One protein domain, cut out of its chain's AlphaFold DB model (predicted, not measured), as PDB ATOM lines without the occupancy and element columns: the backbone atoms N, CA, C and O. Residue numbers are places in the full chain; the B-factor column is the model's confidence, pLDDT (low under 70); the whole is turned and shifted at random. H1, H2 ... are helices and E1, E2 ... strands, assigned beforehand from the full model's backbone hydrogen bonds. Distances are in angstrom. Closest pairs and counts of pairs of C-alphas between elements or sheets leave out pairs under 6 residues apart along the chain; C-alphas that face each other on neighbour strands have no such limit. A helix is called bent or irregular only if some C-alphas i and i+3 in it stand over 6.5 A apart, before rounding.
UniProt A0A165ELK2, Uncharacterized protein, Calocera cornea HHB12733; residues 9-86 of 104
ATOM      1  N   GLU A   9      18.509 -34.186 -30.584       94.12
ATOM      2  CA  GLU A   9      18.653 -35.038 -29.400       94.12
ATOM      3  C   GLU A   9      17.393 -35.089 -28.508       94.12
ATOM      4  O   GLU A   9      17.238 -35.995 -27.683       94.12
ATOM      5  N   TRP A  10      16.455 -34.159 -28.711       91.44
ATOM      6  CA  TRP A  10      15.158 -34.095 -28.032       91.44
ATOM      7  C   TRP A  10      13.980 -34.531 -28.916       91.44
ATOM      8  O   TRP A  10      12.821 -34.489 -28.478       91.44
ATOM      9  N   HIS A  11      14.231 -34.963 -30.155       87.81
ATOM     10  CA  HIS A  11      13.178 -35.471 -31.037       87.81
ATOM     11  C   HIS A  11      12.536 -36.731 -30.454       87.81
ATOM     12  O   HIS A  11      13.167 -37.520 -29.758       87.81
ATOM     13  N   ASN A  12      11.238 -36.905 -30.714       84.31
ATOM     14  CA  ASN A  12      10.426 -38.031 -30.230       84.31
ATOM     15  C   ASN A  12      10.344 -38.190 -28.695       84.31
ATOM     16  O   ASN A  12       9.778 -39.165 -28.217       84.31
ATOM     17  N   ARG A  13      10.816 -37.207 -27.913       89.06
ATOM     18  CA  ARG A  13      10.688 -37.173 -26.439       89.06
ATOM     19  C   ARG A  13       9.521 -36.315 -25.940       89.06
ATOM     20  O   ARG A  13       9.463 -35.950 -24.772       89.06
ATOM     21  N   GLY A  14       8.619 -35.915 -26.835       84.88
ATOM     22  CA  GLY A  14       7.469 -35.070 -26.499       84.88
ATOM     23  C   GLY A  14       7.783 -33.585 -26.271       84.88
ATOM     24  O   GLY A  14       6.857 -32.824 -26.010       84.88
ATOM     25  N   ALA A  15       9.034 -33.131 -26.429       88.50
ATOM     26  CA  ALA A  15       9.423 -31.731 -26.206       88.50
ATOM     27  C   ALA A  15       8.588 -30.736 -27.037       88.50
ATOM     28  O   ALA A  15       8.054 -29.766 -26.502       88.50
ATOM     29  N   ALA A  16       8.388 -31.022 -28.330       84.00
ATOM     30  CA  ALA A  16       7.540 -30.208 -29.204       84.00
ATOM     31  C   ALA A  16       6.089 -30.130 -28.699       84.00
ATOM     32  O   ALA A  16       5.489 -29.056 -28.692       84.00
ATOM     33  N   ALA A  17       5.538 -31.254 -28.233       82.19
ATOM     34  CA  ALA A  17       4.175 -31.319 -27.715       82.19
ATOM     35  C   ALA A  17       4.029 -30.523 -26.410       82.19
ATOM     36  O   ALA A  17       3.064 -29.781 -26.261       82.19
ATOM     37  N   VAL A  18       5.001 -30.609 -25.497       85.56
ATOM     38  CA  VAL A  18       5.003 -29.850 -24.233       85.56
ATOM     39  C   VAL A  18       5.051 -28.341 -24.482       85.56
ATOM     40  O   VAL A  18       4.377 -27.587 -23.783       85.56
ATOM     41  N   LEU A  19       5.811 -27.897 -25.484       83.81
ATOM     42  CA  LEU A  19       5.912 -26.480 -25.838       83.81
ATOM     43  C   LEU A  19       4.646 -25.963 -26.535       83.81
ATOM     44  O   LEU A  19       4.185 -24.858 -26.253       83.81
ATOM     45  N   PHE A  20       4.072 -26.755 -27.439       81.62
ATOM     46  CA  PHE A  20       2.969 -26.312 -28.291       81.62
ATOM     47  C   PHE A  20       1.586 -26.494 -27.651       81.62
ATOM     48  O   PHE A  20       0.716 -25.637 -27.819       81.62
ATOM     49  N   ALA A  21       1.373 -27.567 -26.880       82.12
ATOM     50  CA  ALA A  21       0.060 -27.906 -26.329       82.12
ATOM     51  C   ALA A  21      -0.551 -26.793 -25.455       82.12
ATOM     52  O   ALA A  21      -1.706 -26.446 -25.698       82.12
ATOM     53  N   PRO A  22       0.172 -26.144 -24.516       82.94
ATOM     54  CA  PRO A  22      -0.413 -25.073 -23.705       82.94
ATOM     55  C   PRO A  22      -0.875 -23.875 -24.543       82.94
ATOM     56  O   PRO A  22      -1.901 -23.263 -24.240       82.94
ATOM     57  N   MET A  23      -0.134 -23.542 -25.604       84.06
ATOM     58  CA  MET A  23      -0.483 -22.448 -26.510       84.06
ATOM     59  C   MET A  23      -1.736 -22.788 -27.324       84.06
ATOM     60  O   MET A  23      -2.636 -21.950 -27.433       84.06
ATOM     61  N   LEU A  24      -1.812 -24.014 -27.849       83.62
ATOM     62  CA  LEU A  24      -2.993 -24.498 -28.557       83.62
ATOM     63  C   LEU A  24      -4.226 -24.482 -27.665       83.62
ATOM     64  O   LEU A  24      -5.229 -23.878 -28.033       83.62
ATOM     65  N   THR A  25      -4.134 -25.085 -26.479       82.75
ATOM     66  CA  THR A  25      -5.255 -25.169 -25.540       82.75
ATOM     67  C   THR A  25      -5.788 -23.785 -25.190       82.75
ATOM     68  O   THR A  25      -6.993 -23.569 -25.267       82.75
ATOM     69  N   ARG A  26      -4.910 -22.824 -24.870       85.00
ATOM     70  CA  ARG A  26      -5.329 -21.447 -24.559       85.00
ATOM     71  C   ARG A  26      -6.008 -20.764 -25.743       85.00
ATOM     72  O   ARG A  26      -7.011 -20.086 -25.557       85.00
ATOM     73  N   SER A  27      -5.469 -20.939 -26.947       87.38
ATOM     74  CA  SER A  27      -6.024 -20.319 -28.157       87.38
ATOM     75  C   SER A  27      -7.402 -20.887 -28.490       87.38
ATOM     76  O   SER A  27      -8.336 -20.123 -28.717       87.38
ATOM     77  N   VAL A  28      -7.541 -22.213 -28.420       85.31
ATOM     78  CA  VAL A  28      -8.807 -22.919 -28.637       85.31
ATOM     79  C   VAL A  28      -9.849 -22.520 -27.589       85.31
ATOM     80  O   VAL A  28     -10.972 -22.180 -27.945       85.31
ATOM     81  N   GLN A  29      -9.482 -22.486 -26.303       84.75
ATOM     82  CA  GLN A  29     -10.384 -22.055 -25.224       84.75
ATOM     83  C   GLN A  29     -10.834 -20.600 -25.366       84.75
ATOM     84  O   GLN A  29     -11.950 -20.264 -24.985       84.75
ATOM     85  N   ALA A  30      -9.987 -19.741 -25.932       87.75
ATOM     86  CA  ALA A  30     -10.328 -18.356 -26.237       87.75
ATOM     87  C   ALA A  30     -11.159 -18.202 -27.530       87.75
ATOM     88  O   ALA A  30     -11.343 -17.075 -27.987       87.75
ATOM     89  N   GLY A  31     -11.602 -19.302 -28.155       86.88
ATOM     90  CA  GLY A  31     -12.357 -19.286 -29.412       86.88
ATOM     91  C   GLY A  31     -11.551 -18.771 -30.607       86.88
ATOM     92  O   GLY A  31     -12.124 -18.319 -31.594       86.88
ATOM     93  N   ARG A  32     -10.213 -18.782 -30.522       89.50
ATOM     94  CA  ARG A  32      -9.347 -18.264 -31.584       89.50
ATOM     95  C   ARG A  32      -9.038 -19.354 -32.594       89.50
ATOM     96  O   ARG A  32      -8.652 -20.465 -32.232       89.50
ATOM     97  N   ARG A  33      -9.105 -18.984 -33.870       89.12
ATOM     98  CA  ARG A  33      -8.614 -19.809 -34.972       89.12
ATOM     99  C   ARG A  33      -7.092 -19.955 -34.876       89.12
ATOM    100  O   ARG A  33      -6.394 -18.954 -34.710       89.12
ATOM    101  N   VAL A  34      -6.578 -21.181 -34.992       88.88
ATOM    102  CA  VAL A  34      -5.134 -21.456 -34.943       88.88
ATOM    103  C   VAL A  34      -4.668 -22.048 -36.262       88.88
ATOM    104  O   VAL A  34      -5.124 -23.112 -36.676       88.88
ATOM    105  N   LEU A  35      -3.726 -21.349 -36.888       90.88
ATOM    106  CA  LEU A  35      -3.119 -21.724 -38.156       90.88
ATOM    107  C   LEU A  35      -1.643 -22.049 -37.944       90.88
ATOM    108  O   LEU A  35      -0.968 -21.430 -37.119       90.88
ATOM    109  N   GLY A  36      -1.146 -23.017 -38.702       89.19
ATOM    110  CA  GLY A  36       0.248 -23.429 -38.688       89.19
ATOM    111  C   GLY A  36       0.734 -23.796 -40.079       89.19
ATOM    112  O   GLY A  36      -0.053 -24.023 -40.999       89.19
ATOM    113  N   THR A  37       2.050 -23.864 -40.228       90.81
ATOM    114  CA  THR A  37       2.689 -24.307 -41.463       90.81
ATOM    115  C   THR A  37       3.791 -25.312 -41.156       90.81
ATOM    116  O   THR A  37       4.412 -25.287 -40.094       90.81
ATOM    117  N   THR A  38       4.031 -26.227 -42.090       89.06
ATOM    118  CA  THR A  38       5.203 -27.111 -42.076       89.06
ATOM    119  C   THR A  38       5.771 -27.208 -43.481       89.06
ATOM    120  O   THR A  38       5.025 -27.133 -44.453       89.06
ATOM    121  N   THR A  39       7.084 -27.377 -43.595       87.00
ATOM    122  CA  THR A  39       7.771 -27.625 -44.872       87.00
ATOM    123  C   THR A  39       8.091 -29.101 -45.098       87.00
ATOM    124  O   THR A  39       8.494 -29.499 -46.184       87.00
ATOM    125  N   ALA A  40       7.898 -29.938 -44.078       85.00
ATOM    126  CA  ALA A  40       8.167 -31.364 -44.156       85.00
ATOM    127  C   ALA A  40       6.872 -32.176 -44.238       85.00
ATOM    128  O   ALA A  40       6.020 -32.090 -43.347       85.00
ATOM    129  N   THR A  41       6.766 -33.026 -45.260       86.56
ATOM    130  CA  THR A  41       5.600 -33.888 -45.503       86.56
ATOM    131  C   THR A  41       5.348 -34.857 -44.344       86.56
ATOM    132  O   THR A  41       4.206 -35.058 -43.944       86.56
ATOM    133  N   TYR A  42       6.401 -35.390 -43.711       84.12
ATOM    134  CA  TYR A  42       6.258 -36.302 -42.564       84.12
ATOM    135  C   TYR A  42       5.652 -35.632 -41.318       84.12
ATOM    136  O   TYR A  42       5.168 -36.319 -40.421       84.12
ATOM    137  N   ASN A  43       5.688 -34.300 -41.220       85.06
ATOM    138  CA  ASN A  43       5.012 -33.584 -40.139       85.06
ATOM    139  C   ASN A  43       3.517 -33.426 -40.418       85.06
ATOM    140  O   ASN A  43       2.741 -33.349 -39.471       85.06
ATOM    141  N   VAL A  44       3.095 -33.421 -41.687       88.69
ATOM    142  CA  VAL A  44       1.676 -33.320 -42.057       88.69
ATOM    143  C   VAL A  44       0.893 -34.480 -41.452       88.69
ATOM    144  O   VAL A  44      -0.090 -34.238 -40.761       88.69
ATOM    145  N   SER A  45       1.365 -35.722 -41.607       87.50
ATOM    146  CA  SER A  45       0.694 -36.898 -41.030       87.50
ATOM    147  C   SER A  45       0.588 -36.826 -39.503       87.50
ATOM    148  O   SER A  45      -0.456 -37.160 -38.946       87.50
ATOM    149  N   LYS A  46       1.624 -36.315 -38.822       86.06
ATOM    150  CA  LYS A  46       1.604 -36.089 -37.368       86.06
ATOM    151  C   LYS A  46       0.534 -35.073 -36.973       86.06
ATOM    152  O   LYS A  46      -0.216 -35.318 -36.036       86.06
ATOM    153  N   TYR A  47       0.438 -33.954 -37.687       87.06
ATOM    154  CA  TYR A  47      -0.565 -32.929 -37.395       87.06
ATOM    155  C   TYR A  47      -1.987 -33.397 -37.710       87.06
ATOM    156  O   TYR A  47      -2.887 -33.134 -36.920       87.06
ATOM    157  N   LEU A  48      -2.191 -34.138 -38.801       88.69
ATOM    158  CA  LEU A  48      -3.487 -34.748 -39.109       88.69
ATOM    159  C   LEU A  48      -3.920 -35.726 -38.007       88.69
ATOM    160  O   LEU A  48      -5.058 -35.671 -37.553       88.69
ATOM    161  N   HIS A  49      -3.002 -36.564 -37.511       84.06
ATOM    162  CA  HIS A  49      -3.278 -37.474 -36.394       84.06
ATOM    163  C   HIS A  49      -3.649 -36.735 -35.097       84.06
ATOM    164  O   HIS A  49      -4.464 -37.220 -34.318       84.06
ATOM    165  N   LEU A  50      -3.089 -35.544 -34.878       78.62
ATOM    166  CA  LEU A  50      -3.416 -34.689 -33.735       78.62
ATOM    167  C   LEU A  50      -4.732 -33.915 -33.906       78.62
ATOM    168  O   LEU A  50      -5.101 -33.168 -33.007       78.62
ATOM    169  N   GLY A  51      -5.443 -34.081 -35.023       84.88
ATOM    170  CA  GLY A  51      -6.706 -33.392 -35.267       84.88
ATOM    171  C   GLY A  51      -6.560 -32.032 -35.941       84.88
ATOM    172  O   GLY A  51      -7.426 -31.174 -35.797       84.88
ATOM    173  N   CYS A  52      -5.470 -31.801 -36.669       89.69
ATOM    174  CA  CYS A  52      -5.406 -30.687 -37.606       89.69
ATOM    175  C   CYS A  52      -6.054 -31.063 -38.947       89.69
ATOM    176  O   CYS A  52      -6.090 -32.225 -39.344       89.69
ATOM    177  N   LYS A  53      -6.498 -30.050 -39.686       92.56
ATOM    178  CA  LYS A  53      -6.967 -30.127 -41.068       92.56
ATOM    179  C   LYS A  53      -5.927 -29.500 -41.994       92.56
ATOM    180  O   LYS A  53      -5.449 -28.400 -41.728       92.56
ATOM    181  N   LEU A  54      -5.595 -30.172 -43.096       94.19
ATOM    182  CA  LEU A  54      -4.810 -29.578 -44.182       94.19
ATOM    183  C   LEU A  54      -5.696 -28.596 -44.960       94.19
ATOM    184  O   LEU A  54      -6.764 -28.973 -45.438       94.19
ATOM    185  N   LEU A  55      -5.260 -27.344 -45.058       95.06
ATOM    186  CA  LEU A  55      -5.956 -26.288 -45.793       95.06
ATOM    187  C   LEU A  55      -5.469 -26.157 -47.233       95.06
ATOM    188  O   LEU A  55      -6.249 -25.803 -48.110       95.06
ATOM    189  N   GLY A  56      -4.186 -26.423 -47.468       93.25
ATOM    190  CA  GLY A  56      -3.588 -26.261 -48.782       93.25
ATOM    191  C   GLY A  56      -2.103 -26.580 -48.795       93.25
ATOM    192  O   GLY A  56      -1.470 -26.757 -47.746       93.25
ATOM    193  N   VAL A  57      -1.577 -26.656 -50.010       94.19
ATOM    194  CA  VAL A  57      -0.170 -26.909 -50.307       94.19
ATOM    195  C   VAL A  57       0.288 -25.843 -51.287       94.19
ATOM    196  O   VAL A  57      -0.408 -25.566 -52.259       94.19
ATOM    197  N   GLU A  58       1.435 -25.241 -51.013       91.38
ATOM    198  CA  GLU A  58       2.015 -24.181 -51.829       91.38
ATOM    199  C   GLU A  58       3.484 -24.499 -52.094       91.38
ATOM    200  O   GLU A  58       4.213 -24.884 -51.177       91.38
ATOM    201  N   GLU A  59       3.925 -24.340 -53.335       88.38
ATOM    202  CA  GLU A  59       5.339 -24.410 -53.701       88.38
ATOM    203  C   GLU A  59       5.893 -22.994 -53.827       88.38
ATOM    204  O   GLU A  59       5.261 -22.127 -54.427       88.38
ATOM    205  N   PHE A  60       7.062 -22.748 -53.241       83.25
ATOM    206  CA  PHE A  60       7.691 -21.433 -53.269       83.25
ATOM    207  C   PHE A  60       9.210 -21.535 -53.406       83.25
ATOM    208  O   PHE A  60       9.852 -22.461 -52.902       83.25
ATOM    209  N   GLU A  61       9.799 -20.543 -54.067       81.25
ATOM    210  CA  GLU A  61      11.247 -20.370 -54.136       81.25
ATOM    211  C   GLU A  61      11.743 -19.631 -52.887       81.25
ATOM    212  O   GLU A  61      11.162 -18.631 -52.464       81.25
ATOM    213  N   LEU A  62      12.835 -20.109 -52.282       74.00
ATOM    214  CA  LEU A  62      13.481 -19.416 -51.158       74.00
ATOM    215  C   LEU A  62      14.085 -18.073 -51.582       74.00
ATOM    216  O   LEU A  62      14.087 -17.121 -50.804       74.00
ATOM    217  N   VAL A  63      14.620 -18.032 -52.802       78.38
ATOM    218  CA  VAL A  63      15.224 -16.854 -53.417       78.38
ATOM    219  C   VAL A  63      14.650 -16.743 -54.830       78.38
ATOM    220  O   VAL A  63      14.930 -17.636 -55.639       78.38
ATOM    221  N   PRO A  64      13.861 -15.693 -55.127       67.88
ATOM    222  CA  PRO A  64      13.258 -15.503 -56.442       67.88
ATOM    223  C   PRO A  64      14.317 -15.507 -57.547       67.88
ATOM    224  O   PRO A  64      15.286 -14.749 -57.476       67.88
ATOM    225  N   GLY A  65      14.147 -16.360 -58.557       67.94
ATOM    226  CA  GLY A  65      15.057 -16.428 -59.706       67.94
ATOM    227  C   GLY A  65      16.352 -17.208 -59.456       67.94
ATOM    228  O   GLY A  65      17.222 -17.253 -60.326       67.94
ATOM    229  N   SER A  66      16.493 -17.851 -58.294       69.44
ATOM    230  CA  SER A  66      17.519 -18.876 -58.107       69.44
ATOM    231  C   SER A  66      17.022 -20.207 -58.678       69.44
ATOM    232  O   SER A  66      15.892 -20.605 -58.423       69.44
ATOM    233  N   ALA A  67      17.879 -20.957 -59.380       61.03
ATOM    234  CA  ALA A  67      17.600 -22.343 -59.794       61.03
ATOM    235  C   ALA A  67      17.580 -23.332 -58.600       61.03
ATOM    236  O   ALA A  67      17.947 -24.502 -58.725       61.03
ATOM    237  N   GLY A  68      17.245 -22.844 -57.403       62.62
ATOM    238  CA  GLY A  68      17.178 -23.628 -56.184       62.62
ATOM    239  C   GLY A  68      16.008 -24.606 -56.213       62.62
ATOM    240  O   GLY A  68      15.011 -24.406 -56.902       62.62
ATOM    241  N   LYS A  69      16.108 -25.677 -55.420       67.75
ATOM    242  CA  LYS A  69      14.962 -26.557 -55.169       67.75
ATOM    243  C   LYS A  69      13.829 -25.735 -54.553       67.75
ATOM    244  O   LYS A  69      14.009 -25.176 -53.470       67.75
ATOM    245  N   GLY A  70      12.676 -25.710 -55.220       74.31
ATOM    246  CA  GLY A  70      11.437 -25.210 -54.632       74.31
ATOM    247  C   GLY A  70      11.152 -25.911 -53.302       74.31
ATOM    248  O   GLY A  70      11.444 -27.099 -53.131       74.31
ATOM    249  N   LEU A  71      10.625 -25.163 -52.338       84.00
ATOM    250  CA  LEU A  71      10.143 -25.706 -51.076       84.00
ATOM    251  C   LEU A  71       8.630 -25.844 -51.125       84.00
ATOM    252  O   LEU A  71       7.919 -24.933 -51.537       84.00
ATOM    253  N   THR A  72       8.138 -26.957 -50.602       89.44
ATOM    254  CA  THR A  72       6.709 -27.151 -50.373       89.44
ATOM    255  C   THR A  72       6.342 -26.665 -48.974       89.44
ATOM    256  O   THR A  72       7.012 -26.988 -47.990       89.44
ATOM    257  N   ARG A  73       5.256 -25.904 -48.860       91.19
ATOM    258  CA  ARG A  73       4.628 -25.479 -47.610       91.19
ATOM    259  C   ARG A  73       3.249 -26.106 -47.504       91.19
ATOM    260  O   ARG A  73       2.444 -26.017 -48.420       91.19
ATOM    261  N   TYR A  74       2.959 -26.682 -46.347       93.31
ATOM    262  CA  TYR A  74       1.655 -27.243 -46.017       93.31
ATOM    263  C   TYR A  74       0.986 -26.347 -44.980       93.31
ATOM    264  O   TYR A  74       1.526 -26.172 -43.884       93.31
ATOM    265  N   ALA A  75      -0.169 -25.776 -45.320       93.44
ATOM    266  CA  ALA A  75      -0.965 -24.946 -44.424       93.44
ATOM    267  C   ALA A  75      -1.941 -25.817 -43.628       93.44
ATOM    268  O   ALA A  75      -2.710 -26.583 -44.203       93.44
ATOM    269  N   LEU A  76      -1.922 -25.701 -42.305       92.94
ATOM    270  CA  LEU A  76      -2.700 -26.530 -41.390       92.94
ATOM    271  C   LEU A  76      -3.556 -25.653 -40.478       92.94
ATOM    272  O   LEU A  76      -3.117 -24.602 -40.015       92.94
ATOM    273  N   GLU A  77      -4.755 -26.124 -40.175       92.38
ATOM    274  CA  GLU A  77      -5.650 -25.541 -39.182       92.38
ATOM    275  C   GLU A  77      -5.894 -26.533 -38.055       92.38
ATOM    276  O   GLU A  77      -6.115 -27.715 -38.295       92.38
ATOM    277  N   VAL A  78      -5.862 -26.056 -36.818       88.88
ATOM    278  CA  VAL A  78      -6.228 -26.866 -35.656       88.88
ATOM    279  C   VAL A  78      -7.745 -26.935 -35.566       88.88
ATOM    280  O   VAL A  78      -8.387 -25.889 -35.502       88.88
ATOM    281  N   VAL A  79      -8.306 -28.146 -35.516       86.88
ATOM    282  CA  VAL A  79      -9.746 -28.356 -35.321       86.88
ATOM    283  C   VAL A  79     -10.027 -28.377 -33.812       86.88
ATOM    284  O   VAL A  79      -9.575 -29.303 -33.128       86.88
ATOM    285  N   PRO A  80     -10.713 -27.358 -33.254       75.56
ATOM    286  CA  PRO A  80     -10.953 -27.232 -31.816       75.56
ATOM    287  C   PRO A  80     -11.529 -28.495 -31.177       75.56
ATOM    288  O   PRO A  80     -11.085 -28.915 -30.109       75.56
ATOM    289  N   GLU A  81     -12.472 -29.140 -31.854       73.88
ATOM    290  CA  GLU A  81     -13.191 -30.324 -31.391       73.88
ATOM    291  C   GLU A  81     -12.229 -31.480 -31.106       73.88
ATOM    292  O   GLU A  81     -12.367 -32.164 -30.093       73.88
ATOM    293  N   ALA A  82     -11.196 -31.649 -31.933       68.38
ATOM    294  CA  ALA A  82     -10.212 -32.710 -31.763       68.38
ATOM    295  C   ALA A  82      -9.291 -32.491 -30.553       68.38
ATOM    296  O   ALA A  82      -8.767 -33.460 -30.006       68.38
ATOM    297  N   PHE A  83      -9.128 -31.244 -30.100       65.00
ATOM    298  CA  PHE A  83      -8.310 -30.878 -28.936       65.00
ATOM    299  C   PHE A  83      -9.123 -30.705 -27.648       65.00
ATOM    300  O   PHE A  83      -8.584 -30.861 -26.554       65.00
ATOM    301  N   VAL A  84     -10.415 -30.391 -27.762       60.31
ATOM    302  CA  VAL A  84     -11.342 -30.286 -26.628       60.31
ATOM    303  C   VAL A  84     -11.903 -31.662 -26.248       60.31
ATOM    304  O   VAL A  84     -12.075 -31.930 -25.057       60.31
ATOM    305  N   ALA A  85     -12.137 -32.551 -27.225       54.22
ATOM    306  CA  ALA A  85     -12.633 -33.910 -26.994       54.22
ATOM    307  C   ALA A  85     -11.524 -34.910 -26.616       54.22
ATOM    308  O   ALA A  85     -11.771 -35.815 -25.815       54.22
ATOM    309  N   ASN A  86     -10.288 -34.740 -27.115       47.41
ATOM    310  CA  ASN A  86      -9.156 -35.555 -26.666       47.41
ATOM    311  C   ASN A  86      -8.679 -35.101 -25.291       47.41
ATOM    312  O   ASN A  86      -7.958 -34.122 -25.104       47.41
TER     313      ASN A  86
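What this domain is: This is residues 9 to 86 of the 104 residues of an uncharacterized protein of Calocera cornea HHB12733 (UniProt A0A165ELK2). Look first at a twisted sheet of three strands, in which the long hairpin of E2 and E3 makes the longest axis and the short E1 joins one edge; H2 packs over one face, and that face's opposite has no named helix on it. At the end of the sheet away from the loop of the hairpin lie H3 and the last part of H1, while residues 9 to 20 and, at the tip of the hairpin, residues 63 to 68 stick out. The printed part has 78 residues with three named helices and three named strands, in the order H1 E1 H2 E2 E3 H3; the sheet, E1 - E3 - E2, is antiparallel throughout, and the class is mixed, helices and strands. The whole is loose, with a radius of gyration of the C-alphas of 14.7 A and spans of 45 by 31 by 18 A.

Where its parts are: Find C-alpha 71 at (10.143, -25.706, -51.076); from there E3, residues 71 to 78, runs 22.5 A to C-alpha 78 at (-6.228, -26.866, -35.656). E2, residues 52 to 60, is 22.4 A long and bends by 56 degrees at residue 55. E1 is residues 35 to 38, 10.7 A. H2 is residues 41 to 49, 13.2 A. H1, residues 15 to 29, begins with C-alpha 15 at (9.423, -31.731, -26.206) and is 22.1 A long; it is irregular, but only just, with C-alphas 19 and 22 6.8 A apart. H3 is residues 80 to 85, 8.4 A.

How they stand to each other: Start at the inner strand E3. With E2 it forms an antiparallel hairpin at 158 degrees; look for N 53 and O 77, 2.7 A, and N 73 and O 58, 2.7 A, within hydrogen-bond range. On E3's other side E1 is antiparallel at 148 degrees, with N 36 and O 76 2.8 A apart. The sheet is only just strongly twisted, its C-alphas up to 4.3 A off the best plane. H2 is on the sheet at a height of 8.5 A, over E3 and, only just, with 3 C-alphas, over E2; it runs along the strands, at 8 degrees to E3 on the local plane. Its closest C-alphas to E3 are those of Val 44 and Tyr 74, 7.3 A. E1, H2 and E2 make a split strand-helix-strand unit, two strands running the same way with E3 between them, its crossover right-handed. H1, with residues 25 to 28 alone, only just touches H3, with 3 pairs of C-alphas within 8 A, the closest Val 28 and Pro 80, 5.8 A; they are about perpendicular, at 77 degrees. H1 and H2 are apart. In H3 every O i to N i+4 pair is within hydrogen-bond range; in H1 9 of 11 are, in H2 3 of 5.

The domain as a whole: The C-alphas farthest apart are those of Gly 65 and Ala 85, 46.3 A. The printed part has no cut and no long link. The pLDDT is under 70 at residues 64 to 69 and 82 to 86.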